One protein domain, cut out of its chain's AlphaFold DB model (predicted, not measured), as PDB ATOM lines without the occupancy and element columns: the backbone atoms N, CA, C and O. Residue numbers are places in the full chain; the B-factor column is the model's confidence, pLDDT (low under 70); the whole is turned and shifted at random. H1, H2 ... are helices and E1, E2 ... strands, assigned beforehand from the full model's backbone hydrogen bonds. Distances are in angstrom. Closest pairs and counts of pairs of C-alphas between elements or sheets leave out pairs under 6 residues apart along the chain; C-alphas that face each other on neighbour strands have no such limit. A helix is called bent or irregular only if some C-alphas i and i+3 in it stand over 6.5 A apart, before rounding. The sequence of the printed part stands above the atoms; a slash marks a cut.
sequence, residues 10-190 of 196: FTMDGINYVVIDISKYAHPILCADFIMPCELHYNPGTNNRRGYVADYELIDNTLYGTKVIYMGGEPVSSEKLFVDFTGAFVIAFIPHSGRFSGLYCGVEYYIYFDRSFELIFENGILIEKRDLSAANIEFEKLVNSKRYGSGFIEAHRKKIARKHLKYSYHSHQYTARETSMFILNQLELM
ATOM      1  N   PHE A  10     225.982 195.587 231.547       91.69
ATOM      2  CA  PHE A  10     225.918 195.501 230.098       91.69
ATOM      3  C   PHE A  10     227.066 196.305 229.499       91.69
ATOM      4  O   PHE A  10     227.188 197.496 229.783       91.69
ATOM      5  N   THR A  11     227.881 195.684 228.656       93.75
ATOM      6  CA  THR A  11     229.012 196.333 227.986       93.75
ATOM      7  C   THR A  11     228.710 196.518 226.505       93.75
ATOM      8  O   THR A  11     228.327 195.579 225.813       93.75
ATOM      9  N   MET A  12     228.876 197.741 226.004       94.12
ATOM     10  CA  MET A  12     228.718 198.077 224.585       94.12
ATOM     11  C   MET A  12     229.681 199.200 224.223       94.12
ATOM     12  O   MET A  12     229.742 200.208 224.929       94.12
ATOM     13  N   ASP A  13     230.414 199.028 223.123       90.81
ATOM     14  CA  ASP A  13     231.424 199.979 222.636       90.81
ATOM     15  C   ASP A  13     232.503 200.310 223.692       90.81
ATOM     16  O   ASP A  13     232.964 201.446 223.801       90.81
ATOM     17  N   GLY A  14     232.867 199.332 224.534       89.75
ATOM     18  CA  GLY A  14     233.814 199.514 225.643       89.75
ATOM     19  C   GLY A  14     233.278 200.338 226.823       89.75
ATOM     20  O   GLY A  14     234.043 200.708 227.711       89.75
ATOM     21  N   ILE A  15     231.976 200.643 226.844       90.44
ATOM     22  CA  ILE A  15     231.313 201.378 227.923       90.44
ATOM     23  C   ILE A  15     230.455 200.412 228.739       90.44
ATOM     24  O   ILE A  15     229.618 199.700 228.181       90.44
ATOM     25  N   ASN A  16     230.619 200.456 230.062       88.62
ATOM     26  CA  ASN A  16     229.824 199.675 231.002       88.62
ATOM     27  C   ASN A  16     228.567 200.443 231.419       88.62
ATOM     28  O   ASN A  16     228.621 201.611 231.815       88.62
ATOM     29  N   TYR A  17     227.440 199.751 231.372       89.12
ATOM     30  CA  TYR A  17     226.128 200.216 231.791       89.12
ATOM     31  C   TYR A  17     225.583 199.286 232.876       89.12
ATOM     32  O   TYR A  17     225.935 198.108 232.938       89.12
ATOM     33  N   VAL A  18     224.690 199.805 233.712       86.06
ATOM     34  CA  VAL A  18     223.837 198.967 234.562       86.06
ATOM     35  C   VAL A  18     222.604 198.540 233.774       86.06
ATOM     36  O   VAL A  18     222.036 199.344 233.030       86.06
ATOM     37  N   VAL A  19     222.156 197.301 233.965       86.75
ATOM     38  CA  VAL A  19     220.840 196.853 233.500       86.75
ATOM     39  C   VAL A  19     219.784 197.295 234.513       86.75
ATOM     40  O   VAL A  19     219.774 196.842 235.655       86.75
ATOM     41  N   ILE A  20     218.886 198.187 234.099       83.62
ATOM     42  CA  ILE A  20     217.791 198.707 234.932       83.62
ATOM     43  C   ILE A  20     216.650 197.697 235.010       83.62
ATOM     44  O   ILE A  20     216.165 197.398 236.101       83.62
ATOM     45  N   ASP A  21     216.203 197.195 233.861       78.44
ATOM     46  CA  ASP A  21     215.102 196.238 233.778       78.44
ATOM     47  C   ASP A  21     215.144 195.486 232.445       78.44
ATOM     48  O   ASP A  21     215.757 195.940 231.472       78.44
ATOM     49  N   ILE A  22     214.465 194.345 232.396       75.81
ATOM     50  CA  ILE A  22     214.362 193.494 231.212       75.81
ATOM     51  C   ILE A  22     212.882 193.267 230.913       75.81
ATOM     52  O   ILE A  22     212.044 193.177 231.812       75.81
ATOM     53  N   SER A  23     212.532 193.222 229.630       69.81
ATOM     54  CA  SER A  23     211.157 193.021 229.187       69.81
ATOM     55  C   SER A  23     210.533 191.763 229.797       69.81
ATOM     56  O   SER A  23     211.199 190.755 230.039       69.81
ATOM     57  N   LYS A  24     209.218 191.822 230.011       64.75
ATOM     58  CA  LYS A  24     208.418 190.780 230.667       64.75
ATOM     59  C   LYS A  24     208.709 189.358 230.145       64.75
ATOM     60  O   LYS A  24     208.765 189.157 228.938       64.75
ATOM     61  N   TYR A  25     208.774 188.384 231.062       56.34
ATOM     62  CA  TYR A  25     208.922 186.936 230.800       56.34
ATOM     63  C   TYR A  25     210.212 186.495 230.107       56.34
ATOM     64  O   TYR A  25     210.350 185.323 229.774       56.34
ATOM     65  N   ALA A  26     211.159 187.403 229.915       59.44
ATOM     66  CA  ALA A  26     212.371 187.118 229.184       59.44
ATOM     67  C   ALA A  26     213.551 187.349 230.131       59.44
ATOM     68  O   ALA A  26     213.948 188.480 230.395       59.44
ATOM     69  N   HIS A  27     214.071 186.269 230.713       70.06
ATOM     70  CA  HIS A  27     215.342 186.304 231.427       70.06
ATOM     71  C   HIS A  27     216.430 185.865 230.448       70.06
ATOM     72  O   HIS A  27     216.539 184.668 230.200       70.06
ATOM     73  N   PRO A  28     217.258 186.781 229.914       72.69
ATOM     74  CA  PRO A  28     218.210 186.461 228.854       72.69
ATOM     75  C   PRO A  28     219.197 185.383 229.292       72.69
ATOM     76  O   PRO A  28     219.628 184.559 228.509       72.69
ATOM     77  N   ILE A  29     219.527 185.323 230.580       71.44
ATOM     78  CA  ILE A  29     220.453 184.310 231.092       71.44
ATOM     79  C   ILE A  29     219.867 182.881 231.118       71.44
ATOM     80  O   ILE A  29     220.599 181.937 231.389       71.44
ATOM     81  N   LEU A  30     218.559 182.715 230.880       74.88
ATOM     82  CA  LEU A  30     217.907 181.408 230.704       74.88
ATOM     83  C   LEU A  30     217.884 180.956 229.237       74.88
ATOM     84  O   LEU A  30     217.478 179.837 228.956       74.88
ATOM     85  N   CYS A  31     218.315 181.817 228.316       77.19
ATOM     86  CA  CYS A  31     218.404 181.552 226.881       77.19
ATOM     87  C   CYS A  31     219.735 180.874 226.485       77.19
ATOM     88  O   CYS A  31     220.058 180.770 225.310       77.19
ATOM     89  N   ALA A  32     220.553 180.463 227.461       79.62
ATOM     90  CA  ALA A  32     221.779 179.705 227.225       79.62
ATOM     91  C   ALA A  32     222.178 178.876 228.456       79.62
ATOM     92  O   ALA A  32     221.913 179.253 229.603       79.62
ATOM     93  N   ASP A  33     222.881 177.770 228.210       82.81
ATOM     94  CA  ASP A  33     223.300 176.807 229.231       82.81
ATOM     95  C   ASP A  33     224.655 177.178 229.844       82.81
ATOM     96  O   ASP A  33     225.696 176.576 229.586       82.81
ATOM     97  N   PHE A  34     224.651 178.212 230.682       85.00
ATOM     98  CA  PHE A  34     225.855 178.626 231.401       85.00
ATOM     99  C   PHE A  34     226.257 177.609 232.469       85.00
ATOM    100  O   PHE A  34     225.551 177.447 233.473       85.00
ATOM    101  N   ILE A  35     227.441 177.026 232.301       83.38
ATOM    102  CA  ILE A  35     228.078 176.147 233.280       83.38
ATOM    103  C   ILE A  35     228.976 176.986 234.191       83.38
ATOM    104  O   ILE A  35     229.847 177.719 233.721       83.38
ATOM    105  N   MET A  36     228.766 176.871 235.503       83.31
ATOM    106  CA  MET A  36     229.664 177.451 236.501       83.31
ATOM    107  C   MET A  36     230.659 176.392 236.986       83.31
ATOM    108  O   MET A  36     230.247 175.265 237.256       83.31
ATOM    109  N   PRO A  37     231.946 176.739 237.167       75.62
ATOM    110  CA  PRO A  37     232.968 175.801 237.640       75.62
ATOM    111  C   PRO A  37     232.864 175.485 239.147       75.62
ATOM    112  O   PRO A  37     233.738 174.822 239.703       75.62
ATOM    113  N   CYS A  38     231.826 175.974 239.827       71.81
ATOM    114  CA  CYS A  38     231.581 175.783 241.252       71.81
ATOM    115  C   CYS A  38     230.077 175.840 241.566       71.81
ATOM    116  O   CYS A  38     229.290 176.385 240.787       71.81
ATOM    117  N   GLU A  39     229.682 175.321 242.730       68.25
ATOM    118  CA  GLU A  39     228.292 175.384 243.191       68.25
ATOM    119  C   GLU A  39     227.819 176.830 243.422       68.25
ATOM    120  O   GLU A  39     228.538 177.684 243.950       68.25
ATOM    121  N   LEU A  40     226.571 177.100 243.027       64.50
ATOM    122  CA  LEU A  40     225.918 178.389 243.230       64.50
ATOM    123  C   LEU A  40     225.454 178.513 244.683       64.50
ATOM    124  O   LEU A  40     224.435 177.938 245.068       64.50
ATOM    125  N   HIS A  41     226.140 179.327 245.482       60.97
ATOM    126  CA  HIS A  41     225.666 179.692 246.816       60.97
ATOM    127  C   HIS A  41     225.266 181.169 246.879       60.97
ATOM    128  O   HIS A  41     225.983 182.067 246.424       60.97
ATOM    129  N   TYR A  42     224.104 181.436 247.480       55.19
ATOM    130  CA  TYR A  42     223.690 182.802 247.785       55.19
ATOM    131  C   TYR A  42     224.670 183.425 248.785       55.19
ATOM    132  O   TYR A  42     224.765 182.978 249.928       55.19
ATOM    133  N   ASN A  43     225.371 184.478 248.362       57.62
ATOM    134  CA  ASN A  43     226.208 185.296 249.227       57.62
ATOM    135  C   ASN A  43     225.596 186.707 249.323       57.62
ATOM    136  O   ASN A  43     225.671 187.454 248.345       57.62
ATOM    137  N   PRO A  44     225.017 187.094 250.480       51.66
ATOM    138  CA  PRO A  44     224.344 188.381 250.669       51.66
ATOM    139  C   PRO A  44     225.216 189.616 250.396       51.66
ATOM    140  O   PRO A  44     224.676 190.714 250.287       51.66
ATOM    141  N   GLY A  45     226.545 189.460 250.340       51.62
ATOM    142  CA  GLY A  45     227.490 190.559 250.129       51.62
ATOM    143  C   GLY A  45     227.933 190.772 248.682       51.62
ATOM    144  O   GLY A  45     228.513 191.814 248.393       51.62
ATOM    145  N   THR A  46     227.695 189.816 247.782       52.34
ATOM    146  CA  THR A  46     228.304 189.852 246.441       52.34
ATOM    147  C   THR A  46     227.431 189.318 245.314       52.34
ATOM    148  O   THR A  46     227.593 189.733 244.169       52.34
ATOM    149  N   ASN A  47     226.487 188.434 245.627       55.72
ATOM    150  CA  ASN A  47     225.616 187.807 244.647       55.72
ATOM    151  C   ASN A  47     224.188 188.319 244.856       55.72
ATOM    152  O   ASN A  47     223.719 188.448 245.989       55.72
ATOM    153  N   ASN A  48     223.450 188.581 243.774       62.41
ATOM    154  CA  ASN A  48     222.022 188.868 243.917       62.41
ATOM    155  C   ASN A  48     221.266 187.598 244.374       62.41
ATOM    156  O   ASN A  48     221.845 186.525 244.544       62.41
ATOM    157  N   ARG A  49     219.945 187.687 244.574       60.91
ATOM    158  CA  ARG A  49     219.129 186.547 245.042       60.91
ATOM    159  C   ARG A  49     219.197 185.293 244.156       60.91
ATOM    160  O   ARG A  49     218.800 184.234 244.628       60.91
ATOM    161  N   ARG A  50     219.687 185.392 242.912       63.53
ATOM    162  CA  ARG A  50     219.926 184.249 242.014       63.53
ATOM    163  C   ARG A  50     221.237 183.511 242.313       63.53
ATOM    164  O   ARG A  50     221.473 182.461 241.732       63.53
ATOM    165  N   GLY A  51     222.092 184.046 243.187       69.31
ATOM    166  CA  GLY A  51     223.401 183.468 243.504       69.31
ATOM    167  C   GLY A  51     224.520 183.847 242.527       69.31
ATOM    168  O   GLY A  51     225.646 183.426 242.745       69.31
ATOM    169  N   TYR A  52     224.244 184.677 241.515       75.75
ATOM    170  CA  TYR A  52     225.217 185.189 240.540       75.75
ATOM    171  C   TYR A  52     224.811 186.581 240.035       75.75
ATOM    172  O   TYR A  52     223.655 186.980 240.174       75.75
ATOM    173  N   VAL A  53     225.734 187.304 239.409       80.94
ATOM    174  CA  VAL A  53     225.488 188.490 238.574       80.94
ATOM    175  C   VAL A  53     225.558 188.080 237.104       80.94
ATOM    176  O   VAL A  53     226.361 187.213 236.757       80.94
ATOM    177  N   ALA A  54     224.691 188.630 236.254       85.69
ATOM    178  CA  ALA A  54     224.818 188.457 234.811       85.69
ATOM    179  C   ALA A  54     225.559 189.654 234.209       85.69
ATOM    180  O   ALA A  54     225.126 190.796 234.364       85.69
ATOM    181  N   ASP A  55     226.645 189.368 233.502       90.44
ATOM    182  CA  ASP A  55     227.369 190.346 232.702       90.44
ATOM    183  C   ASP A  55     227.045 190.094 231.236       90.44
ATOM    184  O   ASP A  55     227.286 189.009 230.703       90.44
ATOM    185  N   TYR A  56     226.449 191.090 230.594       93.25
ATOM    186  CA  TYR A  56     226.090 191.045 229.186       93.25
ATOM    187  C   TYR A  56     227.065 191.875 228.362       93.25
ATOM    188  O   TYR A  56     227.574 192.900 228.816       93.25
ATOM    189  N   GLU A  57     227.290 191.467 227.122       95.81
ATOM    190  CA  GLU A  57     228.136 192.202 226.190       95.81
ATOM    191  C   GLU A  57     227.531 192.189 224.792       95.81
ATOM    192  O   GLU A  57     227.017 191.170 224.331       95.81
ATOM    193  N   LEU A  58     227.600 193.336 224.121       97.44
ATOM    194  CA  LEU A  58     227.242 193.470 222.720       97.44
ATOM    195  C   LEU A  58     228.508 193.481 221.861       97.44
ATOM    196  O   LEU A  58     229.290 194.431 221.931       97.44
ATOM    197  N   ILE A  59     228.676 192.462 221.021       96.88
ATOM    198  CA  ILE A  59     229.790 192.348 220.068       96.88
ATOM    199  C   ILE A  59     229.191 192.191 218.676       96.88
ATOM    200  O   ILE A  59     228.410 191.273 218.460       96.88
ATOM    201  N   ASP A  60     229.514 193.090 217.743       95.62
ATOM    202  CA  ASP A  60     228.991 193.058 216.367       95.62
ATOM    203  C   ASP A  60     227.458 192.869 216.310       95.62
ATOM    204  O   ASP A  60     226.932 192.007 215.606       95.62
ATOM    205  N   ASN A  61     226.729 193.660 217.110       97.06
ATOM    206  CA  ASN A  61     225.272 193.582 217.329       97.06
ATOM    207  C   ASN A  61     224.749 192.262 217.920       97.06
ATOM    208  O   ASN A  61     223.541 192.094 218.041       97.06
ATOM    209  N   THR A  62     225.622 191.353 218.325       97.88
ATOM    210  CA  THR A  62     225.263 190.055 218.888       97.88
ATOM    211  C   THR A  62     225.374 190.096 220.410       97.88
ATOM    212  O   THR A  62     226.353 190.606 220.960       97.88
ATOM    213  N   LEU A  63     224.351 189.587 221.094       96.69
ATOM    214  CA  LEU A  63     224.262 189.532 222.546       96.69
ATOM    215  C   LEU A  63     224.991 188.304 223.087       96.69
ATOM    216  O   LEU A  63     224.657 187.159 222.774       96.69
ATOM    217  N   TYR A  64     225.934 188.565 223.979       96.88
ATOM    218  CA  TYR A  64     226.620 187.561 224.771       96.88
ATOM    219  C   TYR A  64     226.324 187.761 226.254       96.88
ATOM    220  O   TYR A  64     226.031 188.869 226.706       96.88
ATOM    221  N   GLY A  65     226.410 186.677 227.016       93.75
ATOM    222  CA  GLY A  65     226.264 186.681 228.464       93.75
ATOM    223  C   GLY A  65     227.415 185.961 229.151       93.75
ATOM    224  O   GLY A  65     228.137 185.167 228.548       93.75
ATOM    225  N   THR A  66     227.586 186.233 230.435       91.56
ATOM    226  CA  THR A  66     228.468 185.513 231.354       91.56
ATOM    227  C   THR A  66     227.823 185.538 232.737       91.56
ATOM    228  O   THR A  66     227.309 186.570 233.169       91.56
ATOM    229  N   LYS A  67     227.821 184.406 233.446       87.56
ATOM    230  CA  LYS A  67     227.455 184.367 234.868       87.56
ATOM    231  C   LYS A  67     228.709 184.605 235.700       87.56
ATOM    232  O   LYS A  67     229.724 183.961 235.459       87.56
ATOM    233  N   VAL A  68     228.627 185.494 236.685       83.81
ATOM    234  CA  VAL A  68     229.734 185.827 237.590       83.81
ATOM    235  C   VAL A  68     229.308 185.630 239.039       83.81
ATOM    236  O   VAL A  68     228.230 186.055 239.454       83.81
ATOM    237  N   ILE A  69     230.163 184.985 239.821       79.44
ATOM    238  CA  ILE A  69     230.024 184.784 241.265       79.44
ATOM    239  C   ILE A  69     231.256 185.384 241.917       79.44
ATOM    240  O   ILE A  69     232.352 185.230 241.394       79.44
ATOM    241  N   TYR A  70     231.116 185.995 243.087       75.06
ATOM    242  CA  TYR A  70     232.291 186.417 243.849       75.06
ATOM    243  C   TYR A  70     232.500 185.511 245.058       75.06
ATOM    244  O   TYR A  70     231.692 185.503 245.997       75.06
ATOM    245  N   MET A  71     233.611 184.778 245.047       72.62
ATOM    246  CA  MET A  71     234.050 183.904 246.133       72.62
ATOM    247  C   MET A  71     235.217 184.567 246.863       72.62
ATOM    248  O   MET A  71     236.297 184.726 246.308       72.62
ATOM    249  N   GLY A  72     235.004 185.008 248.107       69.38
ATOM    250  CA  GLY A  72     236.056 185.698 248.870       69.38
ATOM    251  C   GLY A  72     236.503 187.038 248.266       69.38
ATOM    252  O   GLY A  72     237.591 187.501 248.580       69.38
ATOM    253  N   GLY A  73     235.671 187.656 247.418       70.75
ATOM    254  CA  GLY A  73     235.985 188.897 246.696       70.75
ATOM    255  C   GLY A  73     236.539 188.680 245.284       70.75
ATOM    256  O   GLY A  73     236.504 189.613 244.488       70.75
ATOM    257  N   GLU A  74     236.957 187.460 244.947       77.19
ATOM    258  CA  GLU A  74     237.474 187.122 243.621       77.19
ATOM    259  C   GLU A  74     236.336 186.690 242.680       77.19
ATOM    260  O   GLU A  74     235.503 185.864 243.081       77.19
ATOM    261  N   PRO A  75     236.265 187.229 241.448       84.62
ATOM    262  CA  PRO A  75     235.256 186.837 240.475       84.62
ATOM    263  C   PRO A  75     235.572 185.458 239.880       84.62
ATOM    264  O   PRO A  75     236.664 185.202 239.375       84.62
ATOM    265  N   VAL A  76     234.578 184.578 239.898       85.94
ATOM    266  CA  VAL A  76     234.550 183.288 239.210       85.94
ATOM    267  C   VAL A  76     233.450 183.364 238.161       85.94
ATOM    268  O   VAL A  76     232.291 183.623 238.494       85.94
ATOM    269  N   SER A  77     233.811 183.134 236.903       89.25
ATOM    270  CA  SER A  77     232.922 183.347 235.761       89.25
ATOM    271  C   SER A  77     232.665 182.056 234.990       89.25
ATOM    272  O   SER A  77     233.540 181.194 234.906       89.25
ATOM    273  N   SER A  78     231.473 181.932 234.406       90.31
ATOM    274  CA  SER A  78     231.222 180.965 233.335       90.31
ATOM    275  C   SER A  78     232.007 181.341 232.076       90.31
ATOM    276  O   SER A  78     232.539 182.447 231.959       90.31
ATOM    277  N   GLU A  79     231.995 180.461 231.077       91.50
ATOM    278  CA  GLU A  79     232.331 180.874 229.715       91.50
ATOM    279  C   GLU A  79     231.346 181.935 229.203       91.50
ATOM    280  O   GLU A  79     230.194 182.029 229.656       91.50
ATOM    281  N   LYS A  80     231.821 182.741 228.250       94.62
ATOM    282  CA  LYS A  80     230.992 183.691 227.516       94.62
ATOM    283  C   LYS A  80     230.214 182.939 226.448       94.62
ATOM    284  O   LYS A  80     230.818 182.334 225.568       94.62
ATOM    285  N   LEU A  81     228.889 183.023 226.502       94.38
ATOM    286  CA  LEU A  81     228.007 182.332 225.566       94.38
ATOM    287  C   LEU A  81     227.137 183.322 224.805       94.38
ATOM    288  O   LEU A  81     226.778 184.378 225.327       94.38
ATOM    289  N   PHE A  82     226.804 182.960 223.569       94.69
ATOM    290  CA  PHE A  82     225.748 183.619 222.812       94.69
ATOM    291  C   PHE A  82     224.408 183.435 223.531       94.69
ATOM    292  O   PHE A  82     224.148 182.375 224.098       94.69
ATOM    293  N   VAL A  83     223.574 184.470 223.507       91.88
ATOM    294  CA  VAL A  83     222.274 184.492 224.173       91.88
ATOM    295  C   VAL A  83     221.198 184.765 223.127       91.88
ATOM    296  O   VAL A  83     221.071 185.899 222.671       91.88
ATOM    297  N   ASP A  84     220.385 183.761 222.780       90.31
ATOM    298  CA  ASP A  84     219.358 183.827 221.719       90.31
ATOM    299  C   ASP A  84     218.075 184.587 222.129       90.31
ATOM    300  O   ASP A  84     216.950 184.293 221.727       90.31
ATOM    301  N   PHE A  85     218.245 185.634 222.929       88.12
ATOM    302  CA  PHE A  85     217.161 186.385 223.539       88.12
ATOM    303  C   PHE A  85     216.377 187.235 222.530       88.12
ATOM    304  O   PHE A  85     216.945 188.013 221.761       88.12
ATOM    305  N   THR A  86     215.048 187.161 222.624       87.69
ATOM    306  CA  THR A  86     214.118 188.085 221.964       87.69
ATOM    307  C   THR A  86     213.375 188.896 223.017       87.69
ATOM    308  O   THR A  86     212.660 188.344 223.856       87.69
ATOM    309  N   GLY A  87     213.526 190.217 222.981       88.56
ATOM    310  CA  GLY A  87     212.970 191.111 223.992       88.56
ATOM    311  C   GLY A  87     213.725 192.428 224.070       88.56
ATOM    312  O   GLY A  87     214.384 192.830 223.116       88.56
ATOM    313  N   ALA A  88     213.648 193.111 225.211       89.81
ATOM    314  CA  ALA A  88     214.317 194.392 225.389       89.81
ATOM    315  C   ALA A  88     214.978 194.563 226.757       89.81
ATOM    316  O   ALA A  88     214.477 194.097 227.779       89.81
ATOM    317  N   PHE A  89     216.083 195.299 226.770       89.75
ATOM    318  CA  PHE A  89     216.816 195.724 227.956       89.75
ATOM    319  C   PHE A  89     216.651 197.229 228.106       89.75
ATOM    320  O   PHE A  89     216.740 197.957 227.121       89.75
ATOM    321  N   VAL A  90     216.491 197.714 229.334       90.81
ATOM    322  CA  VAL A  90     216.794 199.114 229.640       90.81
ATOM    323  C   VAL A  90     218.126 199.167 230.358       90.81
ATOM    324  O   VAL A  90     218.289 198.550 231.409       90.81
ATOM    325  N   ILE A  91     219.065 199.921 229.798       91.62
ATOM    326  CA  ILE A  91     220.400 200.118 230.357       91.62
ATOM    327  C   ILE A  91     220.639 201.594 230.659       91.62
ATOM    328  O   ILE A  91     220.102 202.473 229.982       91.62
ATOM    329  N   ALA A  92     221.459 201.884 231.663       89.81
ATOM    330  CA  ALA A  92     221.821 203.252 232.013       89.81
ATOM    331  C   ALA A  92     223.307 203.383 232.344       89.81
ATOM    332  O   ALA A  92     223.930 202.471 232.885       89.81
ATOM    333  N   PHE A  93     223.893 204.517 231.976       87.88
ATOM    334  CA  PHE A  93     225.304 204.785 232.217       87.88
ATOM    335  C   PHE A  93     225.520 205.232 233.660       87.88
ATOM    336  O   PHE A  93     224.842 206.140 234.137       87.88
ATOM    337  N   ILE A  94     226.513 204.642 234.328       73.31
ATOM    338  CA  ILE A  94     226.989 205.097 235.635       73.31
ATOM    339  C   ILE A  94     228.437 205.567 235.471       73.31
ATOM    340  O   ILE A  94     229.297 204.758 235.114       73.31
ATOM    341  N   PRO A  95     228.751 206.846 235.738       62.09
ATOM    342  CA  PRO A  95     230.134 207.302 235.718       62.09
ATOM    343  C   PRO A  95     230.958 206.547 236.774       62.09
ATOM    344  O   PRO A  95     230.497 206.339 237.896       62.09
ATOM    345  N   HIS A  96     232.189 206.161 236.412       49.09
ATOM    346  CA  HIS A  96     233.123 205.283 237.148       49.09
ATOM    347  C   HIS A  96     233.435 205.645 238.624       49.09
ATOM    348  O   HIS A  96     234.170 204.921 239.286       49.09
ATOM    349  N   SER A  97     232.874 206.721 239.178       43.47
ATOM    350  CA  SER A  97     233.004 207.123 240.586       43.47
ATOM    351  C   SER A  97     231.769 206.829 241.452       43.47
ATOM    352  O   SER A  97     231.802 207.051 242.664       43.47
ATOM    353  N   GLY A  98     230.668 206.351 240.869       41.72
ATOM    354  CA  GLY A  98     229.456 206.004 241.607       41.72
ATOM    355  C   GLY A  98     229.576 204.637 242.275       41.72
ATOM    356  O   GLY A  98     229.352 203.617 241.631       41.72
ATOM    357  N   ARG A  99     229.898 204.597 243.575       38.38
ATOM    358  CA  ARG A  99     229.694 203.390 244.395       38.38
ATOM    359  C   ARG A  99     228.232 202.944 244.252       38.38
ATOM    360  O   ARG A  99     227.322 203.694 244.601       38.38
ATOM    361  N   PHE A 100     228.016 201.729 243.752       46.69
ATOM    362  CA  PHE A 100     226.705 201.086 243.682       46.69
ATOM    363  C   PHE A 100     226.148 200.871 245.099       46.69
ATOM    364  O   PHE A 100     226.538 199.938 245.793       46.69
ATOM    365  N   SER A 101     225.223 201.723 245.541       37.38
ATOM    366  CA  SER A 101     224.354 201.432 246.696       37.38
ATOM    367  C   SER A 101     222.862 201.569 246.366       37.38
ATOM    368  O   SER A 101     222.014 201.425 247.245       37.38
ATOM    369  N   GLY A 102     222.534 201.870 245.105       42.97
ATOM    370  CA  GLY A 102     221.174 202.042 244.609       42.97
ATOM    371  C   GLY A 102     220.622 200.746 244.032       42.97
ATOM    372  O   GLY A 102     220.931 200.360 242.915       42.97
ATOM    373  N   LEU A 103     219.778 200.092 244.812       50.62
ATOM    374  CA  LEU A 103     218.908 198.999 244.409       50.62
ATOM    375  C   LEU A 103     217.811 199.553 243.453       50.62
ATOM    376  O   LEU A 103     216.817 200.109 243.921       50.62
ATOM    377  N   TYR A 104     217.986 199.474 242.124       54.78
ATOM    378  CA  TYR A 104     216.977 199.962 241.160       54.78
ATOM    379  C   TYR A 104     215.786 199.005 241.068       54.78
ATOM    380  O   TYR A 104     215.923 197.837 240.711       54.78
ATOM    381  N   CYS A 105     214.604 199.511 241.418       59.47
ATOM    382  CA  CYS A 105     213.385 198.721 241.552       59.47
ATOM    383  C   CYS A 105     212.395 199.078 240.441       59.47
ATOM    384  O   CYS A 105     211.447 199.835 240.674       59.47
ATOM    385  N   GLY A 106     212.616 198.524 239.252       72.25
ATOM    386  CA  GLY A 106     211.726 198.657 238.102       72.25
ATOM    387  C   GLY A 106     212.201 199.657 237.054       72.25
ATOM    388  O   GLY A 106     212.972 200.580 237.331       72.25
ATOM    389  N   VAL A 107     211.694 199.460 235.839       81.19
ATOM    390  CA  VAL A 107     212.131 200.166 234.634       81.19
ATOM    391  C   VAL A 107     212.184 201.682 234.787       81.19
ATOM    392  O   VAL A 107     213.093 202.316 234.274       81.19
ATOM    393  N   GLU A 108     211.276 202.308 235.540       84.50
ATOM    394  CA  GLU A 108     211.137 203.768 235.539       84.50
ATOM    395  C   GLU A 108     212.320 204.511 236.178       84.50
ATOM    396  O   GLU A 108     212.355 205.741 236.161       84.50
ATOM    397  N   TYR A 109     213.268 203.796 236.785       83.19
ATOM    398  CA  TYR A 109     214.466 204.383 237.379       83.19
ATOM    399  C   TYR A 109     215.494 204.860 236.353       83.19
ATOM    400  O   TYR A 109     216.311 205.709 236.704       83.19
ATOM    401  N   TYR A 110     215.426 204.411 235.092       86.69
ATOM    402  CA  TYR A 110     216.344 204.880 234.044       86.69
ATOM    403  C   TYR A 110     216.300 206.411 233.863       86.69
ATOM    404  O   TYR A 110     217.264 207.018 233.405       86.69
ATOM    405  N   ILE A 111     215.187 207.045 234.243       88.19
ATOM    406  CA  ILE A 111     214.955 208.483 234.089       88.19
ATOM    407  C   ILE A 111     215.878 209.351 234.952       88.19
ATOM    408  O   ILE A 111     216.034 210.533 234.671       88.19
ATOM    409  N   TYR A 112     216.481 208.772 235.995       83.75
ATOM    410  CA  TYR A 112     217.437 209.454 236.868       83.75
ATOM    411  C   TYR A 112     218.856 209.495 236.301       83.75
ATOM    412  O   TYR A 112     219.755 210.020 236.953       83.75
ATOM    413  N   PHE A 113     219.071 208.910 235.127       84.38
ATOM    414  CA  PHE A 113     220.376 208.846 234.497       84.38
ATOM    415  C   PHE A 113     220.403 209.758 233.282       84.38
ATOM    416  O   PHE A 113     219.467 209.764 232.478       84.38
ATOM    417  N   ASP A 114     221.506 210.483 233.129       81.38
ATOM    418  CA  ASP A 114     221.717 211.405 232.010       81.38
ATOM    419  C   ASP A 114     221.767 210.667 230.669       81.38
ATOM    420  O   ASP A 114     221.392 211.199 229.626       81.38
ATOM    421  N   ARG A 115     222.223 209.411 230.700       89.25
ATOM    422  CA  ARG A 115     222.355 208.554 229.527       89.25
ATOM    423  C   ARG A 115     221.749 207.188 229.809       89.25
ATOM    424  O   ARG A 115     222.258 206.431 230.636       89.25
ATOM    425  N   SER A 116     220.683 206.871 229.088       92.88
ATOM    426  CA  SER A 116     219.977 205.594 229.163       92.88
ATOM    427  C   SER A 116     219.459 205.175 227.789       92.88
ATOM    428  O   SER A 116     219.160 206.018 226.939       92.88
ATOM    429  N   PHE A 117     219.390 203.863 227.569       95.44
ATOM    430  CA  PHE A 117     218.964 203.275 226.306       95.44
ATOM    431  C   PHE A 117     217.978 202.132 226.528       95.44
ATOM    432  O   PHE A 117     218.117 201.361 227.477       95.44
ATOM    433  N   GLU A 118     217.030 202.000 225.608       95.19
ATOM    434  CA  GLU A 118     216.245 200.783 225.414       95.19
ATOM    435  C   GLU A 118     216.865 200.012 224.243       95.19
ATOM    436  O   GLU A 118     216.905 200.504 223.114       95.19
ATOM    437  N   LEU A 119     217.406 198.831 224.523       95.69
ATOM    438  CA  LEU A 119     217.995 197.936 223.533       95.69
ATOM    439  C   LEU A 119     216.995 196.836 223.212       95.69
ATOM    440  O   LEU A 119     216.505 196.188 224.132       95.69
ATOM    441  N   ILE A 120     216.704 196.617 221.936       94.25
ATOM    442  CA  ILE A 120     215.715 195.640 221.480       94.25
ATOM    443  C   ILE A 120     216.425 194.582 220.654       94.25
ATOM    444  O   ILE A 120     217.130 194.898 219.694       94.25
ATOM    445  N   PHE A 121     216.204 193.333 221.034       93.75
ATOM    446  CA  PHE A 121     216.849 192.165 220.470       93.75
ATOM    447  C   PHE A 121     215.835 191.224 219.833       93.75
ATOM    448  O   PHE A 121     214.729 191.039 220.352       93.75
ATOM    449  N   GLU A 122     216.257 190.582 218.753       93.00
ATOM    450  CA  GLU A 122     215.577 189.460 218.117       93.00
ATOM    451  C   GLU A 122     216.594 188.337 217.904       93.00
ATOM    452  O   GLU A 122     217.605 188.533 217.233       93.00
ATOM    453  N   ASN A 123     216.350 187.177 218.521       90.94
ATOM    454  CA  ASN A 123     217.242 186.012 218.507       90.94
ATOM    455  C   ASN A 123     218.702 186.376 218.823       90.94
ATOM    456  O   ASN A 123     219.618 186.015 218.090       90.94
ATOM    457  N   GLY A 124     218.916 187.161 219.879       91.69
ATOM    458  CA  GLY A 124     220.242 187.603 220.307       91.69
ATOM    459  C   GLY A 124     220.865 188.706 219.453       91.69
ATOM    460  O   GLY A 124     221.977 189.131 219.752       91.69
ATOM    461  N   ILE A 125     220.182 189.213 218.426       97.25
ATOM    462  CA  ILE A 125     220.684 190.286 217.563       97.25
ATOM    463  C   ILE A 125     220.020 191.608 217.935       97.25
ATOM    464  O   ILE A 125     218.797 191.698 217.985       97.25
ATOM    465  N   LEU A 126     220.814 192.652 218.177       97.50
ATOM    466  CA  LEU A 126     220.321 194.005 218.413       97.50
ATOM    467  C   LEU A 126     219.711 194.562 217.123       97.50
ATOM    468  O   LEU A 126     220.424 194.887 216.174       97.50
ATOM    469  N   ILE A 127     218.392 194.719 217.118       97.50
ATOM    470  CA  ILE A 127     217.640 195.264 215.983       97.50
ATOM    471  C   ILE A 127     217.345 196.758 216.140       97.50
ATOM    472  O   ILE A 127     217.154 197.462 215.150       97.50
ATOM    473  N   GLU A 128     217.314 197.266 217.374       96.69
ATOM    474  CA  GLU A 128     217.053 198.679 217.641       96.69
ATOM    475  C   GLU A 128     217.690 199.130 218.959       96.69
ATOM    476  O   GLU A 128     217.621 198.449 219.980       96.69
ATOM    477  N   LYS A 129     218.275 200.331 218.937       96.62
ATOM    478  CA  LYS A 129     218.770 201.051 220.112       96.62
ATOM    479  C   LYS A 129     218.059 202.394 220.194       96.62
ATOM    480  O   LYS A 129     218.293 203.274 219.365       96.62
ATOM    481  N   ARG A 130     217.205 202.558 221.200       96.06
ATOM    482  CA  ARG A 130     216.475 203.800 221.475       96.06
ATOM    483  C   ARG A 130     217.170 204.608 222.554       96.06
ATOM    484  O   ARG A 130     217.462 204.093 223.628       96.06
ATOM    485  N   ASP A 131     217.381 205.886 222.277       95.31
ATOM    486  CA  ASP A 131     217.804 206.871 223.270       95.31
ATOM    487  C   ASP A 131     216.606 207.290 224.139       95.31
ATOM    488  O   ASP A 131     215.545 207.648 223.619       95.31
ATOM    489  N   LEU A 132     216.771 207.224 225.463       94.81
ATOM    490  CA  LEU A 132     215.734 207.558 226.442       94.81
ATOM    491  C   LEU A 132     215.940 208.930 227.117       94.81
ATOM    492  O   LEU A 132     215.167 209.305 228.002       94.81
ATOM    493  N   SER A 133     216.930 209.719 226.687       90.31
ATOM    494  CA  SER A 133     217.259 211.049 227.238       90.31
ATOM    495  C   SER A 133     216.084 212.032 227.229       90.31
ATOM    496  O   SER A 133     215.953 212.859 228.132       90.31
ATOM    497  N   ALA A 134     215.160 211.910 226.271       91.88
ATOM    498  CA  ALA A 134     213.949 212.728 226.224       91.88
ATOM    499  C   ALA A 134     213.071 212.584 227.486       91.88
ATOM    500  O   ALA A 134     212.442 213.559 227.904       91.88
ATOM    501  N   ALA A 135     213.051 211.404 228.118       92.81
ATOM    502  CA  ALA A 135     212.328 211.188 229.368       92.81
ATOM    503  C   ALA A 135     212.986 211.930 230.540       92.81
ATOM    504  O   ALA A 135     212.280 212.557 231.329       92.81
ATOM    505  N   ASN A 136     214.321 211.885 230.628       89.50
ATOM    506  CA  ASN A 136     215.094 212.609 231.639       89.50
ATOM    507  C   ASN A 136     214.811 214.118 231.530       89.50
ATOM    508  O   ASN A 136     214.338 214.719 232.492       89.50
ATOM    509  N   ILE A 137     214.926 214.693 230.329       90.50
ATOM    510  CA  ILE A 137     214.669 216.124 230.083       90.50
ATOM    511  C   ILE A 137     213.231 216.523 230.470       90.50
ATOM    512  O   ILE A 137     212.997 217.600 231.026       90.50
ATOM    513  N   GLU A 138     212.236 215.689 230.151       93.19
ATOM    514  CA  GLU A 138     210.834 215.933 230.522       93.19
ATOM    515  C   GLU A 138     210.640 215.892 232.048       93.19
ATOM    516  O   GLU A 138     209.926 216.729 232.607       93.19
ATOM    517  N   PHE A 139     211.316 214.971 232.735       91.62
ATOM    518  CA  PHE A 139     211.265 214.846 234.187       91.62
ATOM    519  C   PHE A 139     212.009 215.965 234.917       91.62
ATOM    520  O   PHE A 139     211.462 216.523 235.868       91.62
ATOM    521  N   GLU A 140     213.184 216.381 234.451       89.88
ATOM    522  CA  GLU A 140     213.913 217.516 235.027       89.88
ATOM    523  C   GLU A 140     213.095 218.808 234.968       89.88
ATOM    524  O   GLU A 140     213.043 219.564 235.940       89.88
ATOM    525  N   LYS A 141     212.383 219.055 233.860       90.62
ATOM    526  CA  LYS A 141     211.461 220.200 233.747       90.62
ATOM    527  C   LYS A 141     210.353 220.146 234.794       90.62
ATOM    528  O   LYS A 141     209.985 221.184 235.348       90.62
ATOM    529  N   LEU A 142     209.826 218.953 235.070       89.38
ATOM    530  CA  LEU A 142     208.811 218.756 236.097       89.38
ATOM    531  C   LEU A 142     209.380 219.022 237.499       89.38
ATOM    532  O   LEU A 142     208.777 219.788 238.252       89.38
ATOM    533  N   VAL A 143     210.533 218.432 237.827       86.88
ATOM    534  CA  VAL A 143     211.205 218.577 239.131       86.88
ATOM    535  C   VAL A 143     211.571 220.036 239.408       86.88
ATOM    536  O   VAL A 143     211.349 220.531 240.509       86.88
ATOM    537  N   ASN A 144     212.061 220.751 238.396       87.00
ATOM    538  CA  ASN A 144     212.462 222.153 238.519       87.00
ATOM    539  C   ASN A 144     211.281 223.134 238.517       87.00
ATOM    540  O   ASN A 144     211.457 224.330 238.773       87.00
ATOM    541  N   SER A 145     210.058 222.663 238.261       81.88
ATOM    542  CA  SER A 145     208.883 223.510 238.404       81.88
ATOM    543  C   SER A 145     208.547 223.677 239.893       81.88
ATOM    544  O   SER A 145     208.122 222.749 240.574       81.88
ATOM    545  N   LYS A 146     208.684 224.900 240.422       73.56
ATOM    546  CA  LYS A 146     208.390 225.260 241.832       73.56
ATOM    547  C   LYS A 146     206.919 225.056 242.257       73.56
ATOM    548  O   LYS A 146     206.510 225.521 243.315       73.56
ATOM    549  N   ARG A 147     206.097 224.441 241.403       75.81
ATOM    550  CA  ARG A 147     204.636 224.390 241.495       75.81
ATOM    551  C   ARG A 147     204.109 223.090 242.104       75.81
ATOM    552  O   ARG A 147     202.967 223.076 242.556       75.81
ATOM    553  N   TYR A 148     204.896 222.014 242.112       80.12
ATOM    554  CA  TYR A 148     204.405 220.682 242.472       80.12
ATOM    555  C   TYR A 148     205.163 220.076 243.654       80.12
ATOM    556  O   TYR A 148     206.376 220.212 243.772       80.12
ATOM    557  N   GLY A 149     204.431 219.388 244.532       81.75
ATOM    558  CA  GLY A 149     205.008 218.643 245.654       81.75
ATOM    559  C   GLY A 149     205.572 217.276 245.244       81.75
ATOM    560  O   GLY A 149     205.250 216.746 244.178       81.75
ATOM    561  N   SER A 150     206.363 216.666 246.130       80.50
ATOM    562  CA  SER A 150     207.080 215.399 245.895       80.50
ATOM    563  C   SER A 150     206.184 214.236 245.445       80.50
ATOM    564  O   SER A 150     206.544 213.503 244.528       80.50
ATOM    565  N   GLY A 151     204.985 214.091 246.020       80.69
ATOM    566  CA  GLY A 151     204.044 213.032 245.629       80.69
ATOM    567  C   GLY A 151     203.531 213.163 244.188       80.69
ATOM    568  O   GLY A 151     203.355 212.161 243.496       80.69
ATOM    569  N   PHE A 152     203.339 214.394 243.702       86.38
ATOM    570  CA  PHE A 152     202.935 214.644 242.315       86.38
ATOM    571  C   PHE A 152     204.064 214.303 241.341       86.38
ATOM    572  O   PHE A 152     203.810 213.676 240.308       86.38
ATOM    573  N   ILE A 153     205.293 214.693 241.695       86.00
ATOM    574  CA  ILE A 153     206.508 214.411 240.925       86.00
ATOM    575  C   ILE A 153     206.685 212.897 240.770       86.00
ATOM    576  O   ILE A 153     206.835 212.418 239.648       86.00
ATOM    577  N   GLU A 154     206.563 212.131 241.856       81.56
ATOM    578  CA  GLU A 154     206.732 210.673 241.816       81.56
ATOM    579  C   GLU A 154     205.635 209.966 240.998       81.56
ATOM    580  O   GLU A 154     205.917 209.051 240.220       81.56
ATOM    581  N   ALA A 155     204.378 210.413 241.096       81.75
ATOM    582  CA  ALA A 155     203.289 209.859 240.288       81.75
ATOM    583  C   ALA A 155     203.478 210.125 238.782       81.75
ATOM    584  O   ALA A 155     203.137 209.279 237.948       81.75
ATOM    585  N   HIS A 156     204.020 211.291 238.422       88.62
ATOM    586  CA  HIS A 156     204.275 211.655 237.028       88.62
ATOM    587  C   HIS A 156     205.566 211.055 236.484       88.62
ATOM    588  O   HIS A 156     205.599 210.739 235.297       88.62
ATOM    589  N   ARG A 157     206.571 210.791 237.329       87.50
ATOM    590  CA  ARG A 157     207.797 210.075 236.949       87.50
ATOM    591  C   ARG A 157     207.479 208.797 236.187       87.50
ATOM    592  O   ARG A 157     207.963 208.604 235.079       87.50
ATOM    593  N   LYS A 158     206.606 207.955 236.751       86.56
ATOM    594  CA  LYS A 158     206.229 206.680 236.125       86.56
ATOM    595  C   LYS A 158     205.564 206.869 234.764       86.56
ATOM    596  O   LYS A 158     205.843 206.116 233.838       86.56
ATOM    597  N   LYS A 159     204.695 207.878 234.637       89.38
ATOM    598  CA  LYS A 159     204.010 208.196 233.375       89.38
ATOM    599  C   LYS A 159     204.996 208.672 232.312       89.38
ATOM    600  O   LYS A 159     204.935 208.187 231.188       89.38
ATOM    601  N   ILE A 160     205.902 209.579 232.679       91.69
ATOM    602  CA  ILE A 160     206.944 210.090 231.783       91.69
ATOM    603  C   ILE A 160     207.852 208.935 231.360       91.69
ATOM    604  O   ILE A 160     207.986 208.688 230.168       91.69
ATOM    605  N   ALA A 161     208.388 208.159 232.304       89.62
ATOM    606  CA  ALA A 161     209.275 207.044 231.988       89.62
ATOM    607  C   ALA A 161     208.613 206.016 231.051       89.62
ATOM    608  O   ALA A 161     209.199 205.601 230.057       89.62
ATOM    609  N   ARG A 162     207.361 205.623 231.308       88.94
ATOM    610  CA  ARG A 162     206.680 204.621 230.471       88.94
ATOM    611  C   ARG A 162     206.298 205.131 229.083       88.94
ATOM    612  O   ARG A 162     206.264 204.339 228.153       88.94
ATOM    613  N   LYS A 163     206.037 206.430 228.927       92.31
ATOM    614  CA  LYS A 163     205.702 207.058 227.636       92.31
ATOM    615  C   LYS A 163     206.821 206.920 226.596       92.31
ATOM    616  O   LYS A 163     206.528 206.907 225.405       92.31
ATOM    617  N   HIS A 164     208.080 206.858 227.030       92.00
ATOM    618  CA  HIS A 164     209.243 206.829 226.133       92.00
ATOM    619  C   HIS A 164     209.761 205.417 225.825       92.00
ATOM    620  O   HIS A 164     210.640 205.283 224.974       92.00
ATOM    621  N   LEU A 165     209.207 204.383 226.458       90.44
ATOM    622  CA  LEU A 165     209.551 202.985 226.196       90.44
ATOM    623  C   LEU A 165     208.710 202.424 225.045       90.44
ATOM    624  O   LEU A 165     207.518 202.718 224.940       90.44
ATOM    625  N   LYS A 166     209.323 201.596 224.199       90.06
ATOM    626  CA  LYS A 166     208.639 200.849 223.137       90.06
ATOM    627  C   LYS A 166     208.138 199.498 223.647       90.06
ATOM    628  O   LYS A 166     207.042 199.080 223.276       90.06
ATOM    629  N   TYR A 167     208.917 198.819 224.488       82.81
ATOM    630  CA  TYR A 167     208.562 197.518 225.049       82.81
ATOM    631  C   TYR A 167     207.734 197.626 226.333       82.81
ATOM    632  O   TYR A 167     207.684 198.647 227.021       82.81
ATOM    633  N   SER A 168     207.059 196.525 226.667       78.75
ATOM    634  CA  SER A 168     206.302 196.400 227.913       78.75
ATOM    635  C   SER A 168     207.156 195.805 229.033       78.75
ATOM    636  O   SER A 168     207.697 194.705 228.912       78.75
ATOM    637  N   TYR A 169     207.180 196.503 230.168       74.00
ATOM    638  CA  TYR A 169     207.894 196.113 231.385       74.00
ATOM    639  C   TYR A 169     206.909 196.012 232.558       74.00
ATOM    640  O   TYR A 169     206.030 196.872 232.733       74.00
ATOM    641  N   HIS A 170     207.037 194.964 233.377       62.66
ATOM    642  CA  HIS A 170     206.231 194.798 234.588       62.66
ATOM    643  C   HIS A 170     207.026 195.153 235.836       62.66
ATOM    644  O   HIS A 170     208.195 194.826 235.954       62.66
ATOM    645  N   SER A 171     206.331 195.703 236.831       52.41
ATOM    646  CA  SER A 171     206.804 195.717 238.213       52.41
ATOM    647  C   SER A 171     206.721 194.296 238.792       52.41
ATOM    648  O   SER A 171     205.807 194.004 239.565       52.41
ATOM    649  N   HIS A 172     207.566 193.363 238.351       43.81
ATOM    650  CA  HIS A 172     207.601 192.029 238.956       43.81
ATOM    651  C   HIS A 172     208.476 192.031 240.209       43.81
ATOM    652  O   HIS A 172     209.574 192.579 240.237       43.81
ATOM    653  N   GLN A 173     207.958 191.415 241.271       40.38
ATOM    654  CA  GLN A 173     208.782 190.946 242.372       40.38
ATOM    655  C   GLN A 173     209.395 189.632 241.903       40.38
ATOM    656  O   GLN A 173     208.675 188.640 241.827       40.38
ATOM    657  N   TYR A 174     210.690 189.607 241.588       40.09
ATOM    658  CA  TYR A 174     211.364 188.336 241.337       40.09
ATOM    659  C   TYR A 174     211.352 187.535 242.646       40.09
ATOM    660  O   TYR A 174     212.083 187.835 243.599       40.09
ATOM    661  N   THR A 175     210.450 186.558 242.738       34.78
ATOM    662  CA  THR A 175     210.471 185.583 243.828       34.78
ATOM    663  C   THR A 175     211.457 184.487 243.447       34.78
ATOM    664  O   THR A 175     211.533 184.089 242.289       34.78
ATOM    665  N   ALA A 176     212.230 183.990 244.416       37.31
ATOM    666  CA  ALA A 176     213.282 182.989 244.195       37.31
ATOM    667  C   ALA A 176     212.804 181.719 243.455       37.31
ATOM    668  O   ALA A 176     213.620 180.989 242.896       37.31
ATOM    669  N   ARG A 177     211.484 181.488 243.431       32.12
ATOM    670  CA  ARG A 177     210.813 180.293 242.917       32.12
ATOM    671  C   ARG A 177     210.823 180.172 241.392       32.12
ATOM    672  O   ARG A 177     210.783 179.055 240.888       32.12
ATOM    673  N   GLU A 178     210.921 181.275 240.653       36.16
ATOM    674  CA  GLU A 178     210.929 181.222 239.179       36.16
ATOM    675  C   GLU A 178     212.280 180.744 238.619       36.16
ATOM    676  O   GLU A 178     212.325 180.121 237.565       36.16
ATOM    677  N   THR A 179     213.369 180.907 239.378       39.53
ATOM    678  CA  THR A 179     214.697 180.350 239.052       39.53
ATOM    679  C   THR A 179     214.803 178.838 239.282       39.53
ATOM    680  O   THR A 179     215.715 178.211 238.755       39.53
ATOM    681  N   SER A 180     213.911 178.242 240.082       36.47
ATOM    682  CA  SER A 180     214.000 176.829 240.492       36.47
ATOM    683  C   SER A 180     213.056 175.907 239.715       36.47
ATOM    684  O   SER A 180     213.336 174.719 239.596       36.47
ATOM    685  N   MET A 181     211.947 176.423 239.168       32.56
ATOM    686  CA  MET A 181     210.944 175.566 238.516       32.56
ATOM    687  C   MET A 181     211.339 175.076 237.117       32.56
ATOM    688  O   MET A 181     210.811 174.061 236.678       32.56
ATOM    689  N   PHE A 182     212.282 175.731 236.430       37.66
ATOM    690  CA  PHE A 182     212.763 175.216 235.140       37.66
ATOM    691  C   PHE A 182     213.774 174.069 235.302       37.66
ATOM    692  O   PHE A 182     213.830 173.185 234.457       37.66
ATOM    693  N   ILE A 183     214.513 174.031 236.421       39.69
ATOM    694  CA  ILE A 183     215.443 172.931 236.732       39.69
ATOM    695  C   ILE A 183     214.688 171.708 237.280       39.69
ATOM    696  O   ILE A 183     215.059 170.580 236.976       39.69
ATOM    697  N   LEU A 184     213.586 171.903 238.014       34.66
ATOM    698  CA  LEU A 184     212.762 170.783 238.493       34.66
ATOM    699  C   LEU A 184     211.948 170.112 237.374       34.66
ATOM    700  O   LEU A 184     211.914 168.888 237.319       34.66
ATOM    701  N   ASN A 185     211.392 170.871 236.422       35.16
ATOM    702  CA  ASN A 185     210.628 170.273 235.317       35.16
ATOM    703  C   ASN A 185     211.488 169.504 234.298       35.16
ATOM    704  O   ASN A 185     210.941 168.700 233.552       35.16
ATOM    705  N   GLN A 186     212.806 169.732 234.234       38.22
ATOM    706  CA  GLN A 186     213.689 168.928 233.375       38.22
ATOM    707  C   GLN A 186     214.218 167.668 234.068       38.22
ATOM    708  O   GLN A 186     214.500 166.690 233.385       38.22
ATOM    709  N   LEU A 187     214.291 167.651 235.403       38.50
ATOM    710  CA  LEU A 187     214.637 166.441 236.152       38.50
ATOM    711  C   LEU A 187     213.443 165.478 236.261       38.50
ATOM    712  O   LEU A 187     213.630 164.281 236.093       38.50
ATOM    713  N   GLU A 188     212.209 165.980 236.402       38.97
ATOM    714  CA  GLU A 188     211.003 165.126 236.396       38.97
ATOM    715  C   GLU A 188     210.685 164.522 235.012       38.97
ATOM    716  O   GLU A 188     210.018 163.499 234.935       38.97
ATOM    717  N   LEU A 189     211.196 165.094 233.913       37.12
ATOM    718  CA  LEU A 189     211.038 164.532 232.559       37.12
ATOM    719  C   LEU A 189     212.149 163.548 232.157       37.12
ATOM    720  O   LEU A 189     212.033 162.909 231.109       37.12
ATOM    721  N   MET A 190     213.220 163.425 232.949       38.25
ATOM    722  CA  MET A 190     214.301 162.460 232.701       38.25
ATOM    723  C   MET A 190     214.197 161.192 233.557       38.25
ATOM    724  O   MET A 190     214.716 160.162 233.129       38.25
TER     725      MET A 190
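This is residues 10 to 190 of the 196 residues of an uncharacterized protein of Ruminococcus sp. YE71 (UniProt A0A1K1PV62). One strongly twisted sheet of eight strands is folded back on itself at E2 into two leaves, E5 E4 E3 E1 and E6 E7 E8, which open as a V and come together where E4 begins and E8 begins. H1 covers part of E2 and E6, the helical hairpin H2 and H3 packs on H1 at one end of the whole, and at the other end residues 183 to 190 of H5 stick out as a tail. The printed part has 181 residues, with five named helices and eight named strands in the order E1 E2 E3 E4 E5 E6 H1 E7 E8 H2 H3 H4 H5; the sheet runs E5 E4 E3 E1 E2 E6 E7 E8 and is mixed, and the class is mixed, helices and strands. The whole is compact by its radius of gyration of the C-alphas, 17.8 A, yet elongated in outline, spanning 61 by 35 by 34 A.

In the sheet, E1 is residues 10 to 12, beginning at C-alpha 10 (225.918, 195.501, 230.098), and E2 is residues 15 to 22, 19.0 A long, with a bend of 53 degrees at residue 18. E3 is residues 53 to 59, 19.4 A. E4, the longest strand, is residues 62 to 71, 29.3 A, from C-alpha 62 at (225.263, 190.055, 218.888). E5 is residues 74 to 77, E6 residues 87 to 93, 20.2 A, E7 residues 116 to 122, 20.0 A, and E8 residues 125 to 131, 17.8 A. Of the helices, H1 is residues 107 to 112, H2 residues 133 to 143, 15.3 A, H3 residues 150 to 163, 20.1 A, H4 residues 176 to 179, and H5 residues 181 to 190, 14.7 A, ending at C-alpha 190 (214.301, 162.460, 232.701).

The sheet is a folded sheet, one sheet bent back into two leaves that face each other: E5 E4 E3 E1 face E6 E7 E8 with 23 pairs of C-alphas within 11 A, and E2 is the hinge. E2 is antiparallel to E1, with N 10 and O 17 at 2.9 A, and to E6, with N 20 and O 90 at 2.8 A. Its pairing is staggered, residues 15 to 17 with E1 and 17 to 22 with E6. E3 is parallel to E1, with N 11 and O 56 at 2.8 A. E3 E4 E5 form a meander, each strand the antiparallel neighbour of the one before, with N 55 and O 66 at 2.9 A and N 76 and O 69 at 2.8 A. On the other leaf E7 is antiparallel to E6, N 89 and O 119 at 2.8 A, and to E8, N 120 and O 128 at 2.8 A. The closest C-alphas of E4 and E8, those of Thr 62 and Ile 125, are 4.8 A apart. H1 is on the sheet at a height of 8.4 A, only just over E6, on which 3 of its 6 C-alphas fall, and along the strands at 23 degrees to E6 on the local plane. H3 touches H1 with residues 157 to 162 alone, closest at the C-alphas of Glu 108 and Ala 161, 5.2 A. H2 and H3 form a helical hairpin, opposite ways at a shallow tilt of 18 degrees, with the C-alphas of Ala 135 and Ala 161 closest at 5.8 A. H2 only grazes the sheet with residues 133 to 136. H4 and H5 meet only through their link and are not on the sheet. Every O i to N i+4 pair is within hydrogen-bond range in H2, against 8 of 10 in H3, 3 of 6 in H5 and 0 of 2 in H1, where 2 of 3 O i to N i+3 pairs are; H4 is too short for an O i to N i+4 pair.

The C-alphas of Lys 146 and Met 190, the two farthest apart, are 63.7 A from each other. The printed part has no cut. The links E2 to E3, with 30 residues, E6 to H1, with 13, and H3 to H4, with 12, are long. Residues 146 to 151 and 183 to 190 stand free. The mean pLDDT of the printed part is 76.7, and 50 residues are under 70: residues 23 to 26, 39 to 51, 72, 95 to 105 and 170 to 190.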